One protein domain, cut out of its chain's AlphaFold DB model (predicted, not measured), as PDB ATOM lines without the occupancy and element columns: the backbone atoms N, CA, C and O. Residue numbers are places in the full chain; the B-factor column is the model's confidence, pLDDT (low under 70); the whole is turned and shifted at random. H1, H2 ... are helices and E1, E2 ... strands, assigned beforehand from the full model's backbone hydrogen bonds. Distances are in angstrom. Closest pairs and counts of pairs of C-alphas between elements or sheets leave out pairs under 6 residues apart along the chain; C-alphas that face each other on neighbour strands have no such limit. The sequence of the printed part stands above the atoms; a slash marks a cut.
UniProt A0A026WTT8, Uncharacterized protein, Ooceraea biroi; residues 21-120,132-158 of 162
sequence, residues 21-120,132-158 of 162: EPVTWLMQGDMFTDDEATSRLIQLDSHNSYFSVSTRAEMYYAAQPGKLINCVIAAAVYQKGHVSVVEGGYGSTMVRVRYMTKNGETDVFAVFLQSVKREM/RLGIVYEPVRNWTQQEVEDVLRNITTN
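This is residues 21 to 120 and 132 to 158 of the 162 residues of an uncharacterized protein of Ooceraea biroi (UniProt A0A026WTT8). Two antiparallel sheets lie face to face as a sandwich, one of four strands, E1 - E4 - E7 - E2, the other of three, E3 - E6 - E5, with their strands running nearly along the same line. Two helices, H1 and H2, lie loosely beyond the four-stranded sheet, on its side away from the other sheet, and residues 132 to 144 make a long stretch with no named element. The printed part has 127 residues, with seven named strands and two named helices in the order E1 H1 E2 E3 E4 E5 E6 E7 H2; the class is mixed, helices and strands. The whole is compact, with a radius of gyration of the C-alphas of 14.6 A, and elongated, spanning 46 by 30 by 23 A.

The larger sheet, twisted, has E1, residues 25 to 29, and E2, residues 44 to 53, as edge strands, and E4, residues 67 to 76, and E7, residues 107 to 117, as inner strands. E1 and E4 are antiparallel at 165 degrees, with N 28 and O 72 2.8 A apart, within hydrogen-bond range. E4 bends by 51 degrees at residue 70; beside E7 its N 73 is 2.8 A from O 112. E7 and E2 are antiparallel at 166 degrees, with N 47 and O 113 2.8 A apart. In the second sheet E6, residues 94 to 101, is the inner strand between E3, residues 56 to 62, and E5, residues 81 to 88; N 59 and O 97 are 2.8 A apart, and N 84 and O 98 2.9 A. E5 and E6 form a hairpin. The sheets make a sandwich, two sheets face to face: the parts of them that face each other are 9.0 A centre to centre, and the strands of the one stand at 12 degrees to those of the other; the closest C-alphas of E6 and E7 are those of Tyr 99 and Phe 109, 6.6 A apart. Residues 135 to 136 pair antiparallel with residues 27 to 28 of E1. H1, residues 34 to 40, and H2, residues 145 to 156, are only just not on the larger sheet, each with 4 pairs of C-alphas within 10 A, and are apart from each other. In both helices every O i to N i+4 pair is within hydrogen-bond range.

E1 begins at C-alpha 25 (136.168, 164.726, 107.465). E7 measures 33.3 A, E2 28.7 A and E4 26.9 A from first to last C-alpha; E6 measures 23.7 A, E5 21.1 A and E3 20.5 A. H2, 16.0 A long, ends at C-alpha 156 (155.999, 167.809, 111.227).

The C-alphas farthest apart, those of Asn 103 and Met 120, are 46.0 A apart. Residues 121 to 131 are not printed, and C-alphas 120 and 132 are 15.2 A apart across this cut, in the link from E7 to H2. The links that are printed whole are tight. The mean pLDDT of the printed part is 80.2; residue 21, residues 118 to 120 and residues 132 to 158 are under 70.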
ATOM      1  N   GLU A  21     124.945 162.620 108.483       59.53
ATOM      2  CA  GLU A  21     125.216 162.708 107.054       59.53
ATOM      3  C   GLU A  21     126.654 162.250 106.791       59.53
ATOM      4  O   GLU A  21     127.546 162.518 107.604       59.53
ATOM      5  N   PRO A  22     126.891 161.469 105.731       72.31
ATOM      6  CA  PRO A  22     128.193 160.871 105.531       72.31
ATOM      7  C   PRO A  22     129.213 161.986 105.239       72.31
ATOM      8  O   PRO A  22     129.148 162.672 104.219       72.31
ATOM      9  N   VAL A  23     130.158 162.182 106.161       85.06
ATOM     10  CA  VAL A  23     131.107 163.309 106.169       85.06
ATOM     11  C   VAL A  23     132.415 162.962 105.469       85.06
ATOM     12  O   VAL A  23     132.856 161.816 105.495       85.06
ATOM     13  N   THR A  24     133.051 163.947 104.837       89.44
ATOM     14  CA  THR A  24     134.376 163.788 104.208       89.44
ATOM     15  C   THR A  24     135.516 164.009 105.197       89.44
ATOM     16  O   THR A  24     136.616 163.519 104.957       89.44
ATOM     17  N   TRP A  25     135.258 164.667 106.328       89.62
ATOM     18  CA  TRP A  25     136.168 164.726 107.465       89.62
ATOM     19  C   TRP A  25     135.418 164.813 108.791       89.62
ATOM     20  O   TRP A  25     134.224 165.108 108.830       89.62
ATOM     21  N   LEU A  26     136.124 164.542 109.880       86.31
ATOM     22  CA  LEU A  26     135.638 164.759 111.236       86.31
ATOM     23  C   LEU A  26     136.792 165.117 112.164       86.31
ATOM     24  O   LEU A  26     137.930 164.696 111.935       86.31
ATOM     25  N   MET A  27     136.460 165.819 113.242       87.44
ATOM     26  CA  MET A  27     137.316 165.986 114.409       87.44
ATOM     27  C   MET A  27     136.529 165.673 115.683       87.44
ATOM     28  O   MET A  27     135.395 166.125 115.850       87.44
ATOM     29  N   GLN A  28     137.122 164.882 116.574       86.12
ATOM     30  CA  GLN A  28     136.622 164.639 117.926       86.12
ATOM     31  C   GLN A  28     137.654 165.095 118.951       86.12
ATOM     32  O   GLN A  28     138.768 164.570 118.956       86.12
ATOM     33  N   GLY A  29     137.250 165.982 119.859       82.31
ATOM     34  CA  GLY A  29     138.117 166.522 120.905       82.31
ATOM     35  C   GLY A  29     138.943 167.716 120.436       82.31
ATOM     36  O   GLY A  29     138.740 168.221 119.336       82.31
ATOM     37  N   ASP A  30     139.867 168.149 121.288       79.44
ATOM     38  CA  ASP A  30     140.710 169.319 121.049       79.44
ATOM     39  C   ASP A  30     142.143 168.872 120.738       79.44
ATOM     40  O   ASP A  30     142.693 167.986 121.394       79.44
ATOM     41  N   MET A  31     142.773 169.481 119.738       82.25
ATOM     42  CA  MET A  31     144.189 169.250 119.454       82.25
ATOM     43  C   MET A  31     145.026 170.167 120.347       82.25
ATOM     44  O   MET A  31     144.786 171.371 120.351       82.25
ATOM     45  N   PHE A  32     146.004 169.615 121.070       80.38
ATOM     46  CA  PHE A  32     146.999 170.453 121.749       80.38
ATOM     47  C   PHE A  32     148.166 170.714 120.810       80.38
ATOM     48  O   PHE A  32     148.631 169.797 120.131       80.38
ATOM     49  N   THR A  33     148.667 171.942 120.819       81.50
ATOM     50  CA  THR A  33     149.967 172.238 120.210       81.50
ATOM     51  C   THR A  33     151.102 171.764 121.120       81.50
ATOM     52  O   THR A  33     150.915 171.587 122.328       81.50
ATOM     53  N   ASP A  34     152.300 171.578 120.565       76.88
ATOM     54  CA  ASP A  34     153.480 171.205 121.361       76.88
ATOM     55  C   ASP A  34     153.808 172.262 122.429       76.88
ATOM     56  O   ASP A  34     154.187 171.919 123.552       76.88
ATOM     57  N   ASP A  35     153.596 173.542 122.111       76.81
ATOM     58  CA  ASP A  35     153.785 174.661 123.038       76.81
ATOM     59  C   ASP A  35     152.794 174.596 124.205       76.81
ATOM     60  O   ASP A  35     153.180 174.759 125.364       76.81
ATOM     61  N   GLU A  36     151.518 174.311 123.926       76.19
ATOM     62  CA  GLU A  36     150.493 174.126 124.957       76.19
ATOM     63  C   GLU A  36     150.787 172.905 125.825       76.19
ATOM     64  O   GLU A  36     150.680 172.978 127.053       76.19
ATOM     65  N   ALA A  37     151.186 171.793 125.203       80.00
ATOM     66  CA  ALA A  37     151.539 170.576 125.915       80.00
ATOM     67  C   ALA A  37     152.754 170.798 126.824       80.00
ATOM     68  O   ALA A  37     152.726 170.414 127.992       80.00
ATOM     69  N   THR A  38     153.779 171.496 126.332       77.69
ATOM     70  CA  THR A  38     154.977 171.844 127.107       77.69
ATOM     71  C   THR A  38     154.640 172.804 128.244       77.69
ATOM     72  O   THR A  38     155.014 172.556 129.390       77.69
ATOM     73  N   SER A  39     153.876 173.865 127.962       74.38
ATOM     74  CA  SER A  39     153.427 174.846 128.955       74.38
ATOM     75  C   SER A  39     152.642 174.208 130.098       74.38
ATOM     76  O   SER A  39     152.711 174.697 131.226       74.38
ATOM     77  N   ARG A  40     151.868 173.160 129.807       77.38
ATOM     78  CA  ARG A  40     150.991 172.491 130.774       77.38
ATOM     79  C   ARG A  40     151.576 171.192 131.324       77.38
ATOM     80  O   ARG A  40     150.935 170.563 132.151       77.38
ATOM     81  N   LEU A  41     152.790 170.815 130.913       79.12
ATOM     82  CA  LEU A  41     153.442 169.550 131.278       79.12
ATOM     83  C   LEU A  41     152.624 168.300 130.885       79.12
ATOM     84  O   LEU A  41     152.719 167.248 131.524       79.12
ATOM     85  N   ILE A  42     151.853 168.398 129.801       81.31
ATOM     86  CA  ILE A  42     151.025 167.313 129.274       81.31
ATOM     87  C   ILE A  42     151.910 166.338 128.493       81.31
ATOM     88  O   ILE A  42     152.596 166.703 127.541       81.31
ATOM     89  N   GLN A  43     151.849 165.055 128.853       84.69
ATOM     90  CA  GLN A  43     152.518 163.997 128.091       84.69
ATOM     91  C   GLN A  43     151.691 163.609 126.867       84.69
ATOM     92  O   GLN A  43     150.745 162.821 126.974       84.69
ATOM     93  N   LEU A  44     152.091 164.148 125.722       86.56
ATOM     94  CA  LEU A  44     151.458 163.973 124.424       86.56
ATOM     95  C   LEU A  44     152.029 162.750 123.689       86.56
ATOM     96  O   LEU A  44     153.226 162.477 123.745       86.56
ATOM     97  N   ASP A  45     151.167 161.986 123.032       90.06
ATOM     98  CA  ASP A  45     151.550 160.947 122.076       90.06
ATOM     99  C   ASP A  45     150.675 161.086 120.838       90.06
ATOM    100  O   ASP A  45     149.448 160.983 120.931       90.06
ATOM    101  N   SER A  46     151.316 161.365 119.707       89.56
ATOM    102  CA  SER A  46     150.657 161.646 118.439       89.56
ATOM    103  C   SER A  46     150.943 160.551 117.432       89.56
ATOM    104  O   SER A  46     152.075 160.097 117.278       89.56
ATOM    105  N   HIS A  47     149.913 160.165 116.691       89.62
ATOM    106  CA  HIS A  47     150.019 159.216 115.604       89.62
ATOM    107  C   HIS A  47     149.406 159.798 114.341       89.62
ATOM    108  O   HIS A  47     148.336 160.402 114.375       89.62
ATOM    109  N   ASN A  48     150.095 159.602 113.224       90.38
ATOM    110  CA  ASN A  48     149.658 160.084 111.931       90.38
ATOM    111  C   ASN A  48     149.783 158.968 110.901       90.38
ATOM    112  O   ASN A  48     150.772 158.230 110.899       90.38
ATOM    113  N   SER A  49     148.779 158.815 110.050       87.56
ATOM    114  CA  SER A  49     148.744 157.731 109.082       87.56
ATOM    115  C   SER A  49     148.024 158.110 107.791       87.56
ATOM    116  O   SER A  49     146.982 158.764 107.822       87.56
ATOM    117  N   TYR A  50     148.564 157.635 106.662       88.12
ATOM    118  CA  TYR A  50     148.076 157.933 105.314       88.12
ATOM    119  C   TYR A  50     148.123 156.704 104.428       88.12
ATOM    120  O   TYR A  50     149.137 156.007 104.365       88.12
ATOM    121  N   PHE A  51     147.033 156.460 103.706       86.69
ATOM    122  CA  PHE A  51     146.910 155.263 102.887       86.69
ATOM    123  C   PHE A  51     146.052 155.559 101.669       86.69
ATOM    124  O   PHE A  51     144.986 156.167 101.778       86.69
ATOM    125  N   SER A  52     146.510 155.093 100.510       91.69
ATOM    126  CA  SER A  52     145.696 155.089  99.298       91.69
ATOM    127  C   SER A  52     144.588 154.048  99.438       91.69
ATOM    128  O   SER A  52     144.847 152.901  99.812       91.69
ATOM    129  N   VAL A  53     143.351 154.448  99.160       92.56
ATOM    130  CA  VAL A  53     142.155 153.620  99.328       92.56
ATOM    131  C   VAL A  53     141.258 153.753  98.105       92.56
ATOM    132  O   VAL A  53     141.005 154.847  97.625       92.56
ATOM    133  N   SER A  54     140.742 152.640  97.593       89.75
ATOM    134  CA  SER A  54     139.800 152.635  96.458       89.75
ATOM    135  C   SER A  54     138.411 152.120  96.829       89.75
ATOM    136  O   SER A  54     137.457 152.290  96.076       89.75
ATOM    137  N   THR A  55     138.271 151.489  97.998       91.75
ATOM    138  CA  THR A  55     137.017 150.871  98.448       91.75
ATOM    139  C   THR A  55     136.723 151.217  99.907       91.75
ATOM    140  O   THR A  55     136.341 152.345 100.213       91.75
ATOM    141  N   ARG A  56     136.902 150.267 100.823       94.56
ATOM    142  CA  ARG A  56     136.713 150.423 102.263       94.56
ATOM    143  C   ARG A  56     138.050 150.231 102.956       94.56
ATOM    144  O   ARG A  56     138.781 149.301 102.629       94.56
ATOM    145  N   ALA A  57     138.309 151.046 103.967       95.00
ATOM    146  CA  ALA A  57     139.432 150.843 104.868       95.00
ATOM    147  C   ALA A  57     139.001 151.092 106.311       95.00
ATOM    148  O   ALA A  57     138.092 151.881 106.572       95.00
ATOM    149  N   GLU A  58     139.651 150.412 107.245       95.44
ATOM    150  CA  GLU A  58     139.523 150.677 108.673       95.44
ATOM    151  C   GLU A  58     140.909 150.761 109.295       95.44
ATOM    152  O   GLU A  58     141.797 149.981 108.954       95.44
ATOM    153  N   MET A  59     141.073 151.702 110.215       93.56
ATOM    154  CA  MET A  59     142.267 151.866 111.029       93.56
ATOM    155  C   MET A  59     141.906 151.722 112.482       93.56
ATOM    156  O   MET A  59     140.904 152.268 112.944       93.56
ATOM    157  N   TYR A  60     142.751 150.984 113.183       95.38
ATOM    158  CA  TYR A  60     142.663 150.782 114.610       95.38
ATOM    159  C   TYR A  60     143.884 151.408 115.267       95.38
ATOM    160  O   TYR A  60     145.013 151.151 114.851       95.38
ATOM    161  N   TYR A  61     143.645 152.191 116.310       94.44
ATOM    162  CA  TYR A  61     144.694 152.752 117.143       94.44
ATOM    163  C   TYR A  61     144.353 152.527 118.610       94.44
ATOM    164  O   TYR A  61     143.215 152.738 119.030       94.44
ATOM    165  N   ALA A  62     145.356 152.125 119.387       95.25
ATOM    166  CA  ALA A  62     145.275 152.020 120.834       95.25
ATOM    167  C   ALA A  62     146.277 152.994 121.457       95.25
ATOM    168  O   ALA A  62     147.457 152.982 121.109       95.25
ATOM    169  N   ALA A  63     145.798 153.814 122.387       92.75
ATOM    170  CA  ALA A  63     146.638 154.684 123.188       92.75
ATOM    171  C   ALA A  63     147.555 153.851 124.094       92.75
ATOM    172  O   ALA A  63     147.205 152.753 124.541       92.75
ATOM    173  N   GLN A  64     148.729 154.400 124.405       91.69
ATOM    174  CA  GLN A  64     149.639 153.783 125.366       91.69
ATOM    175  C   GLN A  64     148.974 153.619 126.749       91.69
ATOM    176  O   GLN A  64     148.101 154.413 127.120       91.69
ATOM    177  N   PRO A  65     149.401 152.632 127.561       90.50
ATOM    178  CA  PRO A  65     148.855 152.424 128.900       90.50
ATOM    179  C   PRO A  65     148.848 153.704 129.753       90.50
ATOM    180  O   PRO A  65     149.855 154.400 129.868       90.50
ATOM    181  N   GLY A  66     147.703 154.007 130.372       87.12
ATOM    182  CA  GLY A  66     147.520 155.202 131.208       87.12
ATOM    183  C   GLY A  66     147.211 156.497 130.442       87.12
ATOM    184  O   GLY A  66     147.048 157.544 131.077       87.12
ATOM    185  N   LYS A  67     147.101 156.437 129.111       90.06
ATOM    186  CA  LYS A  67     146.677 157.555 128.262       90.06
ATOM    187  C   LYS A  67     145.262 157.350 127.727       90.06
ATOM    188  O   LYS A  67     144.790 156.223 127.588       90.06
ATOM    189  N   LEU A  68     144.595 158.461 127.437       90.50
ATOM    190  CA  LEU A  68     143.313 158.502 126.742       90.50
ATOM    191  C   LEU A  68     143.470 159.330 125.473       90.50
ATOM    192  O   LEU A  68     144.239 160.290 125.437       90.50
ATOM    193  N   ILE A  69     142.734 158.957 124.437       91.06
ATOM    194  CA  ILE A  69     142.653 159.720 123.198       91.06
ATOM    195  C   ILE A  69     142.006 161.072 123.508       91.06
ATOM    196  O   ILE A  69     140.908 161.133 124.055       91.06
ATOM    197  N   ASN A  70     142.696 162.147 123.156       88.38
ATOM    198  CA  ASN A  70     142.255 163.526 123.334       88.38
ATOM    199  C   ASN A  70     141.840 164.185 122.017       88.38
ATOM    200  O   ASN A  70     141.024 165.095 122.033       88.38
ATOM    201  N   CYS A  71     142.381 163.728 120.886       88.44
ATOM    202  CA  CYS A  71     141.994 164.217 119.571       88.44
ATOM    203  C   CYS A  71     141.977 163.074 118.556       88.44
ATOM    204  O   CYS A  71     142.888 162.241 118.533       88.44
ATOM    205  N   VAL A  72     140.950 163.050 117.710       90.38
ATOM    206  CA  VAL A  72     140.888 162.228 116.498       90.38
ATOM    207  C   VAL A  72     140.511 163.133 115.345       90.38
ATOM    208  O   VAL A  72     139.443 163.737 115.382       90.38
ATOM    209  N   ILE A  73     141.338 163.180 114.310       91.06
ATOM    210  CA  ILE A  73     141.035 163.835 113.041       91.06
ATOM    211  C   ILE A  73     141.095 162.768 111.958       91.06
ATOM    212  O   ILE A  73     142.063 162.014 111.868       91.06
ATOM    213  N   ALA A  74     140.059 162.688 111.136       92.38
ATOM    214  CA  ALA A  74     140.020 161.769 110.008       92.38
ATOM    215  C   ALA A  74     139.506 162.489 108.771       92.38
ATOM    216  O   ALA A  74     138.568 163.277 108.875       92.38
ATOM    217  N   ALA A  75     140.089 162.199 107.609       92.00
ATOM    218  CA  ALA A  75     139.715 162.840 106.357       92.00
ATOM    219  C   ALA A  75     139.843 161.908 105.145       92.00
ATOM    220  O   ALA A  75     140.793 161.136 105.014       92.00
ATOM    221  N   ALA A  76     138.871 162.029 104.244       91.25
ATOM    222  CA  ALA A  76     138.934 161.620 102.850       91.25
ATOM    223  C   ALA A  76     139.519 162.800 102.058       91.25
ATOM    224  O   ALA A  76     138.799 163.749 101.740       91.25
ATOM    225  N   VAL A  77     140.831 162.780 101.812       88.00
ATOM    226  CA  VAL A  77     141.612 163.946 101.353       88.00
ATOM    227  C   VAL A  77     141.086 164.515 100.034       88.00
ATOM    228  O   VAL A  77     140.919 165.724  99.906       88.00
ATOM    229  N   TYR A  78     140.758 163.657  99.071       88.62
ATOM    230  CA  TYR A  78     140.197 164.052  97.777       88.62
ATOM    231  C   TYR A  78     138.663 164.041  97.761       88.62
ATOM    232  O   TYR A  78     138.049 164.197  96.703       88.62
ATOM    233  N   GLN A  79     138.029 163.870  98.927       88.50
ATOM    234  CA  GLN A  79     136.578 163.901  99.125       88.50
ATOM    235  C   GLN A  79     135.803 162.870  98.283       88.50
ATOM    236  O   GLN A  79     134.595 163.024  98.034       88.50
ATOM    237  N   LYS A  80     136.480 161.798  97.855       91.81
ATOM    238  CA  LYS A  80     135.930 160.701  97.044       91.81
ATOM    239  C   LYS A  80     135.290 159.606  97.886       91.81
ATOM    240  O   LYS A  80     134.637 158.712  97.348       91.81
ATOM    241  N   GLY A  81     135.396 159.720  99.201       91.75
ATOM    242  CA  GLY A  81     134.681 158.886 100.147       91.75
ATOM    243  C   GLY A  81     134.152 159.649 101.344       91.75
ATOM    244  O   GLY A  81     133.964 160.868 101.321       91.75
ATOM    245  N   HIS A  82     133.892 158.880 102.385       92.38
ATOM    246  CA  HIS A  82     133.391 159.332 103.664       92.38
ATOM    247  C   HIS A  82     134.182 158.685 104.785       92.38
ATOM    248  O   HIS A  82     134.624 157.541 104.656       92.38
ATOM    249  N   VAL A  83     134.307 159.397 105.897       92.38
ATOM    250  CA  VAL A  83     134.976 158.911 107.097       92.38
ATOM    251  C   VAL A  83     134.015 158.838 108.272       92.38
ATOM    252  O   VAL A  83     133.020 159.555 108.342       92.38
ATOM    253  N   SER A  84     134.297 157.943 109.211       91.81
ATOM    254  CA  SER A  84     133.518 157.809 110.443       91.81
ATOM    255  C   SER A  84     134.360 157.194 111.551       91.81
ATOM    256  O   SER A  84     135.174 156.308 111.290       91.81
ATOM    257  N   VAL A  85     134.131 157.617 112.792       91.06
ATOM    258  CA  VAL A  85     134.558 156.855 113.971       91.06
ATOM    259  C   VAL A  85     133.507 155.783 114.219       91.06
ATOM    260  O   VAL A  85     132.337 156.097 114.423       91.06
ATOM    261  N   VAL A  86     133.910 154.518 114.153       93.31
ATOM    262  CA  VAL A  86     132.993 153.377 114.291       93.31
ATOM    263  C   VAL A  86     133.036 152.759 115.682       93.31
ATOM    264  O   VAL A  86     132.114 152.039 116.052       93.31
ATOM    265  N   GLU A  87     134.097 153.024 116.445       92.69
ATOM    266  CA  GLU A  87     134.255 152.563 117.821       92.69
ATOM    267  C   GLU A  87     135.281 153.425 118.566       92.69
ATOM    268  O   GLU A  87     136.267 153.862 117.969       92.69
ATOM    269  N   GLY A  88     135.068 153.635 119.867       92.81
ATOM    270  CA  GLY A  88     135.992 154.386 120.715       92.81
ATOM    271  C   GLY A  88     136.041 155.876 120.368       92.81
ATOM    272  O   GLY A  88     134.997 156.496 120.181       92.81
ATOM    273  N   GLY A  89     137.248 156.444 120.297       89.00
ATOM    274  CA  GLY A  89     137.471 157.862 119.992       89.00
ATOM    275  C   GLY A  89     137.884 158.671 121.217       89.00
ATOM    276  O   GLY A  89     138.577 158.159 122.096       89.00
ATOM    277  N   TYR A  90     137.477 159.937 121.275       87.75
ATOM    278  CA  TYR A  90     137.802 160.822 122.397       87.75
ATOM    279  C   TYR A  90     137.448 160.209 123.762       87.75
ATOM    280  O   TYR A  90     136.377 159.632 123.949       87.75
ATOM    281  N   GLY A  91     138.346 160.354 124.737       86.25
ATOM    282  CA  GLY A  91     138.189 159.845 126.098       86.25
ATOM    283  C   GLY A  91     138.317 158.323 126.227       86.25
ATOM    284  O   GLY A  91     138.241 157.805 127.340       86.25
ATOM    285  N   SER A  92     138.529 157.604 125.123       91.25
ATOM    286  CA  SER A  92     138.750 156.157 125.089       91.25
ATOM    287  C   SER A  92     140.245 155.825 125.069       91.25
ATOM    288  O   SER A  92     141.091 156.659 124.750       91.25
ATOM    289  N   THR A  93     140.586 154.577 125.381       94.06
ATOM    290  CA  THR A  93     141.940 154.028 125.200       94.06
ATOM    291  C   THR A  93     142.192 153.549 123.774       94.06
ATOM    292  O   THR A  93     143.312 153.176 123.444       94.06
ATOM    293  N   MET A  94     141.169 153.525 122.922       96.19
ATOM    294  CA  MET A  94     141.288 153.095 121.533       96.19
ATOM    295  C   MET A  94     140.269 153.787 120.638       96.19
ATOM    296  O   MET A  94     139.248 154.296 121.111       96.19
ATOM    297  N   VAL A  95     140.552 153.790 119.341       94.81
ATOM    298  CA  VAL A  95     139.624 154.223 118.307       94.81
ATOM    299  C   VAL A  95     139.704 153.290 117.112       94.81
ATOM    300  O   VAL A  95     140.771 152.782 116.755       94.81
ATOM    301  N   ARG A  96     138.564 153.121 116.451       96.31
ATOM    302  CA  ARG A  96     138.490 152.558 115.115       96.31
ATOM    303  C   ARG A  96     137.845 153.563 114.176       96.31
ATOM    304  O   ARG A  96     136.705 153.980 114.387       96.31
ATOM    305  N   VAL A  97     138.574 153.939 113.132       94.62
ATOM    306  CA  VAL A  97     138.134 154.897 112.114       94.62
ATOM    307  C   VAL A  97     137.955 154.157 110.797       94.62
ATOM    308  O   VAL A  97     138.773 153.318 110.434       94.62
ATOM    309  N   ARG A  98     136.877 154.449 110.079       95.44
ATOM    310  CA  ARG A  98     136.537 153.835 108.797       95.44
ATOM    311  C   ARG A  98     136.509 154.879 107.697       95.44
ATOM    312  O   ARG A  98     135.905 155.928 107.887       95.44
ATOM    313  N   TYR A  99     137.041 154.505 106.540       95.38
ATOM    314  CA  TYR A  99     136.788 155.135 105.251       95.38
ATOM    315  C   TYR A  99     135.860 154.263 104.392       95.38
ATOM    316  O   TYR A  99     135.970 153.031 104.384       95.38
ATOM    317  N   MET A 100     134.971 154.908 103.639       94.56
ATOM    318  CA  MET A 100     134.113 154.289 102.631       94.56
ATOM    319  C   MET A 100     134.108 155.124 101.351       94.56
ATOM    320  O   MET A 100     133.718 156.287 101.390       94.56
ATOM    321  N   THR A 101     134.494 154.542 100.216       94.12
ATOM    322  CA  THR A 101     134.392 155.212  98.909       94.12
ATOM    323  C   THR A 101     132.935 155.526  98.550       94.12
ATOM    324  O   THR A 101     132.027 154.770  98.900       94.12
ATOM    325  N   LYS A 102     132.713 156.622  97.817       88.62
ATOM    326  CA  LYS A 102     131.413 156.946  97.209       88.62
ATOM    327  C   LYS A 102     131.171 156.107  95.957       88.62
ATOM    328  O   LYS A 102     130.145 155.448  95.847       88.62
ATOM    329  N   ASN A 103     132.139 156.119  95.035       86.50
ATOM    330  CA  ASN A 103     131.964 155.633  93.660       86.50
ATOM    331  C   ASN A 103     133.086 154.686  93.186       86.50
ATOM    332  O   ASN A 103     133.225 154.457  91.989       86.50
ATOM    333  N   GLY A 104     133.922 154.161  94.089       84.38
ATOM    334  CA  GLY A 104     135.079 153.331  93.715       84.38
ATOM    335  C   GLY A 104     136.282 154.129  93.203       84.38
ATOM    336  O   GLY A 104     137.282 153.542  92.795       84.38
ATOM    337  N   GLU A 105     136.198 155.461  93.233       89.12
ATOM    338  CA  GLU A 105     137.328 156.339  92.942       89.12
ATOM    339  C   GLU A 105     138.386 156.225  94.047       89.12
ATOM    340  O   GLU A 105     138.063 156.097  95.235       89.12
ATOM    341  N   THR A 106     139.654 156.271  93.634       92.69
ATOM    342  CA  THR A 106     140.797 156.285  94.546       92.69
ATOM    343  C   THR A 106     140.826 157.590  95.339       92.69
ATOM    344  O   THR A 106     140.680 158.675  94.777       92.69
ATOM    345  N   ASP A 107     141.064 157.468  96.638       92.06
ATOM    346  CA  ASP A 107     141.224 158.559  97.592       92.06
ATOM    347  C   ASP A 107     142.466 158.319  98.464       92.06
ATOM    348  O   ASP A 107     143.079 157.248  98.431       92.06
ATOM    349  N   VAL A 108     142.817 159.304  99.283       92.38
ATOM    350  CA  VAL A 108     143.744 159.151 100.400       92.38
ATOM    351  C   VAL A 108     142.953 159.254 101.696       92.38
ATOM    352  O   VAL A 108     142.275 160.246 101.962       92.38
ATOM    353  N   PHE A 109     143.053 158.213 102.517       93.00
ATOM    354  CA  PHE A 109     142.511 158.208 103.865       93.00
ATOM    355  C   PHE A 109     143.601 158.656 104.838       93.00
ATOM    356  O   PHE A 109     144.616 157.971 104.985       93.00
ATOM    357  N   ALA A 110     143.390 159.813 105.463       92.56
ATOM    358  CA  ALA A 110     144.280 160.397 106.457       92.56
ATOM    359  C   ALA A 110     143.657 160.291 107.852       92.56
ATOM    360  O   ALA A 110     142.475 160.604 108.030       92.56
ATOM    361  N   VAL A 111     144.452 159.870 108.836       92.94
ATOM    362  CA  VAL A 111     144.049 159.827 110.246       92.94
ATOM    363  C   VAL A 111     145.165 160.401 111.108       92.94
ATOM    364  O   VAL A 111     146.284 159.894 111.101       92.94
ATOM    365  N   PHE A 112     144.831 161.427 111.885       92.50
ATOM    366  CA  PHE A 112     145.666 161.971 112.945       92.50
ATOM    367  C   PHE A 112     145.011 161.712 114.300       92.50
ATOM    368  O   PHE A 112     143.796 161.826 114.469       92.50
ATOM    369  N   LEU A 113     145.832 161.349 115.272       92.38
ATOM    370  CA  LEU A 113     145.428 160.934 116.601       92.38
ATOM    371  C   LEU A 113     146.357 161.552 117.618       92.38
ATOM    372  O   LEU A 113     147.569 161.522 117.447       92.38
ATOM    373  N   GLN A 114     145.781 162.027 118.710       91.44
ATOM    374  CA  GLN A 114     146.532 162.513 119.847       91.44
ATOM    375  C   GLN A 114     145.983 161.866 121.108       91.44
ATOM    376  O   GLN A 114     144.775 161.892 121.354       91.44
ATOM    377  N   SER A 115     146.861 161.300 121.924       92.56
ATOM    378  CA  SER A 115     146.533 160.792 123.248       92.56
ATOM    379  C   SER A 115     147.356 161.505 124.311       92.56
ATOM    380  O   SER A 115     148.489 161.925 124.078       92.56
ATOM    381  N   VAL A 116     146.761 161.670 125.485       89.38
ATOM    382  CA  VAL A 116     147.389 162.341 126.621       89.38
ATOM    383  C   VAL A 116     147.285 161.458 127.847       89.38
ATOM    384  O   VAL A 116     146.310 160.719 128.025       89.38
ATOM    385  N   LYS A 117     148.290 161.519 128.718       86.56
ATOM    386  CA  LYS A 117     148.153 160.930 130.051       86.56
ATOM    387  C   LYS A 117     147.003 161.638 130.756       86.56
ATOM    388  O   LYS A 117     146.959 162.863 130.757       86.56
ATOM    389  N   ARG A 118     146.069 160.871 131.324       66.88
ATOM    390  CA  ARG A 118     144.915 161.433 132.032       66.88
ATOM    391  C   ARG A 118     145.421 162.338 133.158       66.88
ATOM    392  O   ARG A 118     145.882 161.832 134.181       66.88
ATOM    393  N   GLU A 119     145.345 163.650 132.970       58.53
ATOM    394  CA  GLU A 119     145.497 164.582 134.079       58.53
ATOM    395  C   GLU A 119     144.299 164.385 135.009       58.53
ATOM    396  O   GLU A 119     143.153 164.233 134.568       58.53
ATOM    397  N   MET A 120     144.562 164.301 136.316       45.78
ATOM    398  CA  MET A 120     143.495 164.463 137.297       45.78
ATOM    399  C   MET A 120     142.840 165.801 136.990       45.78
ATOM    400  O   MET A 120     143.552 166.792 136.864       45.78
ATOM    401  N   ARG A 132     136.595 170.650 126.660       52.34
ATOM    402  CA  ARG A 132     135.218 170.563 126.162       52.34
ATOM    403  C   ARG A 132     135.221 169.621 124.963       52.34
ATOM    404  O   ARG A 132     135.963 169.826 124.019       52.34
ATOM    405  N   LEU A 133     134.361 168.604 124.971       55.56
ATOM    406  CA  LEU A 133     134.166 167.757 123.794       55.56
ATOM    407  C   LEU A 133     133.470 168.570 122.690       55.56
ATOM    408  O   LEU A 133     132.245 168.707 122.702       55.56
ATOM    409  N   GLY A 134     134.239 169.083 121.733       58.44
ATOM    410  CA  GLY A 134     133.739 169.464 120.416       58.44
ATOM    411  C   GLY A 134     133.784 168.257 119.481       58.44
ATOM    412  O   GLY A 134     134.840 167.650 119.307       58.44
ATOM    413  N   ILE A 135     132.648 167.883 118.889       60.38
ATOM    414  CA  ILE A 135     132.655 167.042 117.688       60.38
ATOM    415  C   ILE A 135     132.298 167.950 116.526       60.38
ATOM    416  O   ILE A 135     131.185 168.474 116.467       60.38
ATOM    417  N   VAL A 136     133.258 168.144 115.633       65.81
ATOM    418  CA  VAL A 136     133.097 168.988 114.457       65.81
ATOM    419  C   VAL A 136     132.953 168.082 113.247       65.81
ATOM    420  O   VAL A 136     133.844 167.298 112.911       65.81
ATOM    421  N   TYR A 137     131.785 168.190 112.624       61.72
ATOM    422  CA  TYR A 137     131.475 167.614 111.329       61.72
ATOM    423  C   TYR A 137     131.252 168.778 110.384       61.72
ATOM    424  O   TYR A 137     130.216 169.437 110.451       61.72
ATOM    425  N   GLU A 138     132.208 169.044 109.510       56.12
ATOM    426  CA  GLU A 138     131.985 170.003 108.436       56.12
ATOM    427  C   GLU A 138     132.297 169.331 107.099       56.12
ATOM    428  O   GLU A 138     132.919 168.269 107.038       56.12
ATOM    429  N   PRO A 139     131.860 169.904 105.980       51.06
ATOM    430  CA  PRO A 139     132.505 169.658 104.705       51.06
ATOM    431  C   PRO A 139     133.906 170.269 104.777       51.06
ATOM    432  O   PRO A 139     134.042 171.424 105.185       51.06
ATOM    433  N   VAL A 140     134.963 169.539 104.399       52.25
ATOM    434  CA  VAL A 140     136.256 170.216 104.214       52.25
ATOM    435  C   VAL A 140     135.978 171.216 103.097       52.25
ATOM    436  O   VAL A 140     135.447 170.835 102.047       52.25
ATOM    437  N   ARG A 141     136.332 172.491 103.284       50.81
ATOM    438  CA  ARG A 141     136.542 173.397 102.140       50.81
ATOM    439  C   ARG A 141     137.410 172.631 101.123       50.81
ATOM    440  O   ARG A 141     138.169 171.773 101.546       50.81
ATOM    441  N   ASN A 142     137.298 172.846  99.812       50.69
ATOM    442  CA  ASN A 142     138.158 172.141  98.843       50.69
ATOM    443  C   ASN A 142     139.639 172.474  99.101       50.69
ATOM    444  O   ASN A 142     140.169 173.388  98.478       50.69
ATOM    445  N   TRP A 143     140.268 171.789 100.054       52.22
ATOM    446  CA  TRP A 143     141.655 171.985 100.407       52.22
ATOM    447  C   TRP A 143     142.447 171.418  99.252       52.22
ATOM    448  O   TRP A 143     142.272 170.273  98.831       52.22
ATOM    449  N   THR A 144     143.284 172.270  98.696       54.16
ATOM    450  CA  THR A 144     144.280 171.852  97.735       54.16
ATOM    451  C   THR A 144     145.222 170.862  98.415       54.16
ATOM    452  O   THR A 144     145.437 170.906  99.628       54.16
ATOM    453  N   GLN A 145     145.807 169.959  97.627       50.25
ATOM    454  CA  GLN A 145     146.830 169.034  98.119       50.25
ATOM    455  C   GLN A 145     147.930 169.779  98.897       50.25
ATOM    456  O   GLN A 145     148.407 169.287  99.911       50.25
ATOM    457  N   GLN A 146     148.255 171.000  98.469       50.53
ATOM    458  CA  GLN A 146     149.229 171.867  99.114       50.53
ATOM    459  C   GLN A 146     148.766 172.390 100.483       50.53
ATOM    460  O   GLN A 146     149.560 172.402 101.406       50.53
ATOM    461  N   GLU A 147     147.492 172.746 100.663       51.56
ATOM    462  CA  GLU A 147     146.959 173.151 101.977       51.56
ATOM    463  C   GLU A 147     146.922 171.983 102.967       51.56
ATOM    464  O   GLU A 147     147.230 172.158 104.145       51.56
ATOM    465  N   VAL A 148     146.596 170.777 102.489       56.53
ATOM    466  CA  VAL A 148     146.709 169.551 103.292       56.53
ATOM    467  C   VAL A 148     148.172 169.326 103.668       56.53
ATOM    468  O   VAL A 148     148.485 169.181 104.843       56.53
ATOM    469  N   GLU A 149     149.088 169.372 102.703       54.84
ATOM    470  CA  GLU A 149     150.524 169.222 102.950       54.84
ATOM    471  C   GLU A 149     151.111 170.320 103.850       54.84
ATOM    472  O   GLU A 149     152.003 170.012 104.629       54.84
ATOM    473  N   ASP A 150     150.621 171.560 103.800       57.66
ATOM    474  CA  ASP A 150     151.110 172.689 104.603       57.66
ATOM    475  C   ASP A 150     150.604 172.630 106.049       57.66
ATOM    476  O   ASP A 150     151.381 172.828 106.986       57.66
ATOM    477  N   VAL A 151     149.327 172.286 106.260       56.53
ATOM    478  CA  VAL A 151     148.797 172.014 107.607       56.53
ATOM    479  C   VAL A 151     149.547 170.846 108.235       56.53
ATOM    480  O   VAL A 151     149.904 170.892 109.410       56.53
ATOM    481  N   LEU A 152     149.850 169.825 107.440       53.09
ATOM    482  CA  LEU A 152     150.586 168.660 107.902       53.09
ATOM    483  C   LEU A 152     152.082 168.941 108.082       53.09
ATOM    484  O   LEU A 152     152.646 168.463 109.058       53.09
ATOM    485  N   ARG A 153     152.727 169.753 107.232       46.72
ATOM    486  CA  ARG A 153     154.120 170.199 107.417       46.72
ATOM    487  C   ARG A 153     154.278 170.979 108.699       46.72
ATOM    488  O   ARG A 153     155.232 170.708 109.408       46.72
ATOM    489  N   ASN A 154     153.347 171.871 109.027       46.91
ATOM    490  CA  ASN A 154     153.375 172.582 110.303       46.91
ATOM    491  C   ASN A 154     153.258 171.635 111.510       46.91
ATOM    492  O   ASN A 154     153.773 171.954 112.577       46.91
ATOM    493  N   ILE A 155     152.650 170.455 111.338       51.44
ATOM    494  CA  ILE A 155     152.627 169.391 112.355       51.44
ATOM    495  C   ILE A 155     153.973 168.639 112.404       51.44
ATOM    496  O   ILE A 155     154.388 168.197 113.472       51.44
ATOM    497  N   THR A 156     154.694 168.500 111.284       42.44
ATOM    498  CA  THR A 156     155.999 167.809 111.227       42.44
ATOM    499  C   THR A 156     157.218 168.705 111.490       42.44
ATOM    500  O   THR A 156     158.260 168.188 111.886       42.44
ATOM    501  N   THR A 157     157.145 170.022 111.277       34.59
ATOM    502  CA  THR A 157     158.300 170.942 111.363       34.59
ATOM    503  C   THR A 157     158.726 171.306 112.786       34.59
ATOM    504  O   THR A 157     159.745 171.974 112.943       34.59
ATOM    505  N   ASN A 158     158.019 170.838 113.817       33.19
ATOM    506  CA  ASN A 158     158.392 171.063 115.218       33.19
ATOM    507  C   ASN A 158     159.292 169.972 115.829       33.19
ATOM    508  O   ASN A 158     159.597 170.025 117.019       33.19
TER     509      ASN A 158